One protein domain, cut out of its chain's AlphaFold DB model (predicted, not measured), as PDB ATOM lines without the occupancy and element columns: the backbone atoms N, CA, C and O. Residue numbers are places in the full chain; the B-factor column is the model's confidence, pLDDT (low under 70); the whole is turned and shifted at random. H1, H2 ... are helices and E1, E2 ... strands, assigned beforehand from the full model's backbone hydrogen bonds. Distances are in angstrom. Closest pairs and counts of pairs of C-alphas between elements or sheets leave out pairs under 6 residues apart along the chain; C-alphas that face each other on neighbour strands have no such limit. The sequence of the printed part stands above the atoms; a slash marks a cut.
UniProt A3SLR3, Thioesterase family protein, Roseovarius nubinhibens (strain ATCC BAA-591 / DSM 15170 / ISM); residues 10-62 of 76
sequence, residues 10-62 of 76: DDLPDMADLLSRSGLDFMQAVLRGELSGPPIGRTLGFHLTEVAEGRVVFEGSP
ATOM      1  N   ASP A  10      -1.977 -44.405 -18.752       94.81
ATOM      2  CA  ASP A  10      -0.584 -44.837 -18.582       94.81
ATOM      3  C   ASP A  10       0.367 -43.654 -18.325       94.81
ATOM      4  O   ASP A  10       1.470 -43.844 -17.820       94.81
ATOM      5  N   ASP A  11      -0.065 -42.423 -18.628       94.12
ATOM      6  CA  ASP A  11       0.691 -41.200 -18.326       94.12
ATOM      7  C   ASP A  11       0.509 -40.730 -16.871       94.12
ATOM      8  O   ASP A  11       1.157 -39.764 -16.444       94.12
ATOM      9  N   LEU A  12      -0.426 -41.333 -16.126       94.94
ATOM     10  CA  LEU A  12      -0.686 -41.001 -14.727       94.94
ATOM     11  C   LEU A  12       0.287 -41.740 -13.803       94.94
ATOM     12  O   LEU A  12       0.689 -42.860 -14.113       94.94
ATOM     13  N   PRO A  13       0.616 -41.159 -12.632       94.50
ATOM     14  CA  PRO A  13       1.396 -41.860 -11.618       94.50
ATOM     15  C   PRO A  13       0.744 -43.190 -11.233       94.50
ATOM     16  O   PRO A  13      -0.463 -43.245 -10.974       94.50
ATOM     17  N   ASP A  14       1.548 -44.246 -11.178       94.56
ATOM     18  CA  ASP A  14       1.078 -45.590 -10.860       94.56
ATOM     19  C   ASP A  14       1.102 -45.882  -9.346       94.56
ATOM     20  O   ASP A  14       1.479 -45.058  -8.509       94.56
ATOM     21  N   MET A  15       0.700 -47.095  -8.957       95.25
ATOM     22  CA  MET A  15       0.699 -47.492  -7.545       95.25
ATOM     23  C   MET A  15       2.093 -47.477  -6.910       95.25
ATOM     24  O   MET A  15       2.198 -47.219  -5.710       95.25
ATOM     25  N   ALA A  16       3.152 -47.761  -7.671       94.44
ATOM     26  CA  ALA A  16       4.506 -47.684  -7.144       94.44
ATOM     27  C   ALA A  16       4.862 -46.225  -6.844       94.44
ATOM     28  O   ALA A  16       5.378 -45.943  -5.762       94.44
ATOM     29  N   ASP A  17       4.495 -45.299  -7.734       93.25
ATOM     30  CA  ASP A  17       4.742 -43.879  -7.541       93.25
ATOM     31  C   ASP A  17       4.039 -43.302  -6.306       93.25
ATOM     32  O   ASP A  17       4.621 -42.476  -5.592       93.25
ATOM     33  N   LEU A  18       2.798 -43.737  -6.061       92.12
ATOM     34  CA  LEU A  18       2.002 -43.313  -4.909       92.12
ATOM     35  C   LEU A  18       2.541 -43.883  -3.593       92.12
ATOM     36  O   LEU A  18       2.545 -43.188  -2.579       92.12
ATOM     37  N   LEU A  19       2.970 -45.147  -3.585       95.38
ATOM     38  CA  LEU A  19       3.381 -45.838  -2.361       95.38
ATOM     39  C   LEU A  19       4.837 -45.555  -1.961       95.38
ATOM     40  O   LEU A  19       5.189 -45.750  -0.797       95.38
ATOM     41  N   SER A  20       5.686 -45.100  -2.888       95.62
ATOM     42  CA  SER A  20       7.110 -44.849  -2.627       95.62
ATOM     43  C   SER A  20       7.430 -43.430  -2.140       95.62
ATOM     44  O   SER A  20       8.603 -43.120  -1.927       95.62
ATOM     45  N   ARG A  21       6.434 -42.543  -2.012       95.06
ATOM     46  CA  ARG A  21       6.617 -41.115  -1.691       95.06
ATOM     47  C   ARG A  21       5.696 -40.681  -0.556       95.06
ATOM     48  O   ARG A  21       4.596 -41.205  -0.400       95.06
ATOM     49  N   SER A  22       6.114 -39.676   0.214       96.81
ATOM     50  CA  SER A  22       5.156 -38.948   1.047       96.81
ATOM     51  C   SER A  22       4.188 -38.151   0.160       96.81
ATOM     52  O   SER A  22       4.497 -37.840  -0.993       96.81
ATOM     53  N   GLY A  23       3.029 -37.763   0.700       94.88
ATOM     54  CA  GLY A  23       2.092 -36.902  -0.033       94.88
ATOM     55  C   GLY A  23       2.710 -35.555  -0.437       94.88
ATOM     56  O   GLY A  23       2.423 -35.047  -1.518       94.88
ATOM     57  N   LEU A  24       3.605 -35.005   0.396       97.25
ATOM     58  CA  LEU A  24       4.335 -33.776   0.082       97.25
ATOM     59  C   LEU A  24       5.303 -33.991  -1.090       97.25
ATOM     60  O   LEU A  24       5.260 -33.228  -2.054       97.25
ATOM     61  N   ASP A  25       6.121 -35.046  -1.040       97.19
ATOM     62  CA  ASP A  25       7.093 -35.355  -2.098       97.19
ATOM     63  C   ASP A  25       6.403 -35.641  -3.433       97.19
ATOM     64  O   ASP A  25       6.873 -35.205  -4.484       97.19
ATOM     65  N   PHE A  26       5.261 -36.336  -3.392       96.31
ATOM     66  CA  PHE A  26       4.425 -36.588  -4.562       96.31
ATOM     67  C   PHE A  26       3.968 -35.275  -5.207       96.31
ATOM     68  O   PHE A  26       4.198 -35.048  -6.395       96.31
ATOM     69  N   MET A  27       3.381 -34.365  -4.422       96.19
ATOM     70  CA  MET A  27       2.906 -33.081  -4.941       96.19
ATOM     71  C   MET A  27       4.054 -32.203  -5.453       96.19
ATOM     72  O   MET A  27       3.904 -31.524  -6.467       96.19
ATOM     73  N   GLN A  28       5.219 -32.236  -4.805       96.81
ATOM     74  CA  GLN A  28       6.402 -31.524  -5.284       96.81
ATOM     75  C   GLN A  28       6.948 -32.112  -6.597       96.81
ATOM     76  O   GLN A  28       7.398 -31.349  -7.449       96.81
ATOM     77  N   ALA A  29       6.892 -33.434  -6.790       95.75
ATOM     78  CA  ALA A  29       7.254 -34.077  -8.056       95.75
ATOM     79  C   ALA A  29       6.296 -33.673  -9.191       95.75
ATOM     80  O   ALA A  29       6.749 -33.370 -10.297       95.75
ATOM     81  N   VAL A  30       4.991 -33.567  -8.902       95.38
ATOM     82  CA  VAL A  30       3.999 -33.015  -9.842       95.38
ATOM     83  C   VAL A  30       4.316 -31.557 -10.179       95.38
ATOM     84  O   VAL A  30       4.345 -31.192 -11.352       95.38
ATOM     85  N   LEU A  31       4.621 -30.724  -9.176       95.75
ATOM     86  CA  LEU A  31       5.012 -29.328  -9.394       95.75
ATOM     87  C   LEU A  31       6.253 -29.238 -10.295       95.75
ATOM     88  O   LEU A  31       6.269 -28.436 -11.223       95.75
ATOM     89  N   ARG A  32       7.266 -30.086 -10.067       95.31
ATOM     90  CA  ARG A  32       8.488 -30.166 -10.888       95.31
ATOM     91  C   ARG A  32       8.265 -30.713 -12.303       95.31
ATOM     92  O   ARG A  32       9.165 -30.577 -13.131       95.31
ATOM     93  N   GLY A  33       7.092 -31.276 -12.592       93.44
ATOM     94  CA  GLY A  33       6.768 -31.910 -13.870       93.44
ATOM     95  C   GLY A  33       7.371 -33.309 -14.043       93.44
ATOM     96  O   GLY A  33       7.360 -33.831 -15.154       93.44
ATOM     97  N   GLU A  34       7.896 -33.906 -12.968       94.44
ATOM     98  CA  GLU A  34       8.418 -35.284 -12.946       94.44
ATOM     99  C   GLU A  34       7.286 -36.313 -13.007       94.44
ATOM    100  O   GLU A  34       7.448 -37.383 -13.585       94.44
ATOM    101  N   LEU A  35       6.142 -35.966 -12.415       94.38
ATOM    102  CA  LEU A  35       4.898 -36.722 -12.465       94.38
ATOM    103  C   LEU A  35       3.821 -35.872 -13.136       94.38
ATOM    104  O   LEU A  35       3.739 -34.663 -12.904       94.38
ATOM    105  N   SER A  36       2.968 -36.501 -13.942       94.19
ATOM    106  CA  SER A  36       1.827 -35.815 -14.547       94.19
ATOM    107  C   SER A  36       0.840 -35.350 -13.478       94.19
ATOM    108  O   SER A  36       0.470 -36.101 -12.571       94.19
ATOM    109  N   GLY A  37       0.365 -34.113 -13.615       92.75
ATOM    110  CA  GLY A  37      -0.781 -33.631 -12.852       92.75
ATOM    111  C   GLY A  37      -2.096 -34.260 -13.334       92.75
ATOM    112  O   GLY A  37      -2.150 -34.866 -14.409       92.75
ATOM    113  N   PRO A  38      -3.195 -34.095 -12.579       91.69
ATOM    114  CA  PRO A  38      -4.480 -34.657 -12.968       91.69
ATOM    115  C   PRO A  38      -5.022 -33.974 -14.246       91.69
ATOM    116  O   PRO A  38      -5.031 -32.738 -14.318       91.69
ATOM    117  N   PRO A  39      -5.566 -34.728 -15.226       94.31
ATOM    118  CA  PRO A  39      -6.090 -34.183 -16.487       94.31
ATOM    119  C   PRO A  39      -7.180 -33.113 -16.321       94.31
ATOM    120  O   PRO A  39      -7.375 -32.263 -17.195       94.31
ATOM    121  N   ILE A  40      -7.878 -33.107 -15.181       93.75
ATOM    122  CA  ILE A  40      -8.895 -32.100 -14.860       93.75
ATOM    123  C   ILE A  40      -8.329 -30.671 -14.833       93.75
ATOM    124  O   ILE A  40      -9.041 -29.744 -15.211       93.75
ATOM    125  N   GLY A  41      -7.048 -30.480 -14.491       93.62
ATOM    126  CA  GLY A  41      -6.415 -29.156 -14.496       93.62
ATOM    127  C   GLY A  41      -6.424 -28.515 -15.886       93.62
ATOM    128  O   GLY A  41      -6.804 -27.356 -16.036       93.62
ATOM    129  N   ARG A  42      -6.144 -29.302 -16.938       92.25
ATOM    130  CA  ARG A  42      -6.267 -28.857 -18.339       92.25
ATOM    131  C   ARG A  42      -7.713 -28.492 -18.684       92.25
ATOM    132  O   ARG A  42      -7.946 -27.485 -19.342       92.25
ATOM    133  N   THR A  43      -8.672 -29.296 -18.226       92.94
ATOM    134  CA  THR A  43     -10.107 -29.099 -18.506       92.94
ATOM    135  C   THR A  43     -10.645 -27.812 -17.878       92.94
ATOM    136  O   THR A  43     -11.389 -27.073 -18.524       92.94
ATOM    137  N   LEU A  44     -10.252 -27.544 -16.631       94.62
ATOM    138  CA  LEU A  44     -10.700 -26.391 -15.848       94.62
ATOM    139  C   LEU A  44      -9.786 -25.162 -15.994       94.62
ATOM    140  O   LEU A  44     -10.102 -24.092 -15.479       94.62
ATOM    141  N   GLY A  45      -8.677 -25.290 -16.726       93.69
ATOM    142  CA  GLY A  45      -7.759 -24.192 -17.014       93.69
ATOM    143  C   GLY A  45      -6.917 -23.757 -15.815       93.69
ATOM    144  O   GLY A  45      -6.565 -22.582 -15.736       93.69
ATOM    145  N   PHE A  46      -6.595 -24.670 -14.892       94.56
ATOM    146  CA  PHE A  46      -5.705 -24.407 -13.761       94.56
ATOM    147  C   PHE A  46      -4.504 -25.354 -13.724       94.56
ATOM    148  O   PHE A  46      -4.528 -26.464 -14.257       94.56
ATOM    149  N   HIS A  47      -3.446 -24.916 -13.056       94.12
ATOM    150  CA  HIS A  47      -2.230 -25.684 -12.842       94.12
ATOM    151  C   HIS A  47      -1.623 -25.379 -11.473       94.12
ATOM    152  O   HIS A  47      -1.924 -24.363 -10.852       94.12
ATOM    153  N   LEU A  48      -0.792 -26.300 -10.998       95.62
ATOM    154  CA  LEU A  48      -0.103 -26.207  -9.718       95.62
ATOM    155  C   LEU A  48       1.083 -25.234  -9.822       95.62
ATOM    156  O   LEU A  48       1.892 -25.370 -10.738       95.62
ATOM    157  N   THR A  49       1.193 -24.281  -8.896       96.25
ATOM    158  CA  THR A  49       2.272 -23.270  -8.884       96.25
ATOM    159  C   THR A  49       3.105 -23.281  -7.605       96.25
ATOM    160  O   THR A  49       4.266 -22.875  -7.635       96.25
ATOM    161  N   GLU A  50       2.569 -23.798  -6.497       97.56
ATOM    162  CA  GLU A  50       3.298 -23.893  -5.232       97.56
ATOM    163  C   GLU A  50       2.901 -25.137  -4.435       97.56
ATOM    164  O   GLU A  50       1.722 -25.488  -4.350       97.56
ATOM    165  N   VAL A  51       3.892 -25.766  -3.801       98.06
ATOM    166  CA  VAL A  51       3.712 -26.868  -2.855       98.06
ATOM    167  C   VAL A  51       4.639 -26.663  -1.662       98.06
ATOM    168  O   VAL A  51       5.862 -26.688  -1.801       98.06
ATOM    169  N   ALA A  52       4.042 -26.515  -0.484       97.75
ATOM    170  CA  ALA A  52       4.711 -26.428   0.802       97.75
ATOM    171  C   ALA A  52       3.961 -27.270   1.846       97.75
ATOM    172  O   ALA A  52       2.819 -27.693   1.645       97.75
ATOM    173  N   GLU A  53       4.594 -27.519   2.989       97.00
ATOM    174  CA  GLU A  53       3.924 -28.198   4.095       97.00
ATOM    175  C   GLU A  53       2.703 -27.383   4.556       97.00
ATOM    176  O   GLU A  53       2.802 -26.195   4.860       97.00
ATOM    177  N   GLY A  54       1.525 -28.014   4.542       96.94
ATOM    178  CA  GLY A  54       0.258 -27.370   4.895       96.94
ATOM    179  C   GLY A  54      -0.303 -26.382   3.861       96.94
ATOM    180  O   GLY A  54      -1.340 -25.777   4.134       96.94
ATOM    181  N   ARG A  55       0.323 -26.207   2.683       97.38
ATOM    182  CA  ARG A  55      -0.151 -25.263   1.656       97.38
ATOM    183  C   ARG A  55       0.135 -25.727   0.228       97.38
ATOM    184  O   ARG A  55       1.257 -26.065  -0.123       97.38
ATOM    185  N   VAL A  56      -0.880 -25.637  -0.626       96.81
ATOM    186  CA  VAL A  56      -0.779 -25.880  -2.069       96.81
ATOM    187  C   VAL A  56      -1.484 -24.743  -2.803       96.81
ATOM    188  O   VAL A  56      -2.567 -24.331  -2.385       96.81
ATOM    189  N   VAL A  57      -0.880 -24.225  -3.874       97.38
ATOM    190  CA  VAL A  57      -1.460 -23.149  -4.694       97.38
ATOM    191  C   VAL A  57      -1.666 -23.641  -6.114       97.38
ATOM    192  O   VAL A  57      -0.743 -24.157  -6.745       97.38
ATOM    193  N   PHE A  58      -2.882 -23.439  -6.612       95.75
ATOM    194  CA  PHE A  58      -3.215 -23.588  -8.017       95.75
ATOM    195  C   PHE A  58      -3.579 -22.222  -8.586       95.75
ATOM    196  O   PHE A  58      -4.313 -21.459  -7.959       95.75
ATOM    197  N   GLU A  59      -3.101 -21.944  -9.790       95.81
ATOM    198  CA  GLU A  59      -3.460 -20.756 -10.553       95.81
ATOM    199  C   GLU A  59      -4.143 -21.175 -11.846       95.81
ATOM    200  O   GLU A  59      -3.782 -22.175 -12.470       95.81
ATOM    201  N   GLY A  60      -5.148 -20.413 -12.263       93.19
ATOM    202  CA  GLY A  60      -5.908 -20.753 -13.451       93.19
ATOM    203  C   GLY A  60      -6.552 -19.564 -14.130       93.19
ATOM    204  O   GLY A  60      -6.793 -18.519 -13.533       93.19
ATOM    205  N   SER A  61      -6.825 -19.753 -15.413       94.75
ATOM    206  CA  SER A  61      -7.596 -18.849 -16.261       94.75
ATOM    207  C   SER A  61      -8.733 -19.660 -16.889       94.75
ATOM    208  O   SER A  61      -8.578 -20.156 -18.007       94.75
ATOM    209  N   PRO A  62      -9.842 -19.872 -16.151       93.56
ATOM    210  CA  PRO A  62     -10.959 -20.694 -16.605       93.56
ATOM    211  C   PRO A  62     -11.537 -20.179 -17.930       93.56
ATOM    212  O   PRO A  62     -11.749 -18.979 -18.118       93.56
TER     213      PRO A  62
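What this domain is: This is residues 10 to 62 of the 76 residues of the protein "Thioesterase family protein" of Roseovarius nubinhibens (strain ATCC BAA-591 / DSM 15170 / ISM) (UniProt A3SLR3). A two-stranded hairpin, E1 and E2, makes one side of a flat model, and the helix H2 packs on it, mostly on E1, near the middle of the whole. The short helix H1 lies beyond H2, on the side away from the hairpin, and the short helix H3 sits where the chain enters E1, near the end of E2. The printed part has 53 residues with three named helices and two named strands, in the order H1 H2 H3 E1 E2; the sheet has the order E1 - E2 and is antiparallel. The class is mixed, helices and strands, with 20 residues in helices and 13 in strands. The whole is compact, with a radius of gyration of the C-alphas of 11.4 A, and spans 33 by 28 by 14 A.

Where its parts are: The printed part begins at Asp 10, with its C-alpha at (-0.584, -44.837, -18.582). H1 is residues 15 to 19, 6.1 A from first to last C-alpha, and begins with C-alpha 15 at (0.699, -47.492, -7.545). H2, the longest helix, is residues 23 to 32, 14.3 A long. H3 is residues 40 to 44, 6.1 A long. E1, the longest strand, is residues 46 to 52, 18.0 A long. E2 is residues 55 to 60, 16.8 A long, and ends with C-alpha 60 at (-5.908, -20.753, -13.451).

How they stand to each other: E1 and E2 form a hairpin of antiparallel neighbours, with 160 degrees between their directions. N 49 and O 57 are 2.9 A apart and N 52 and O 55 are 2.8 A apart, both within hydrogen-bond range. H2 and E1 have 9 pairs of C-alphas within 8 A, and their closest C-alphas, those of Gln 28 and Val 51, are 5.9 A apart. H2 and E2 are near each other, with 5 pairs of C-alphas within 10 A. H1 and H2 are close but not clearly touching; their closest C-alphas, those of Leu 18 and Phe 26, are 7.2 A apart. The closest C-alphas of H3 and E1, those of Gly 41 and His 47, are 5.7 A apart. The closest C-alphas of H3 and E2, those of Leu 44 and Gly 60, are 7.8 A apart. H1 is apart from H3, E1 and E2, and H2 is apart from H3. In H1, H2 and H3 every O i to N i+4 pair is within hydrogen-bond range.

The domain as a whole: The two C-alphas farthest apart, those of Ser 20 and Pro 62, are 33.2 A apart. The printed part, residues 10 to 62, has no cut. The links H1 to H2, H3 to E1 and E1 to E2 are tight, and the link H2 to H3, with 7 residues, is short. The mean pLDDT of the printed part is 95.1, and no printed residue is under 70.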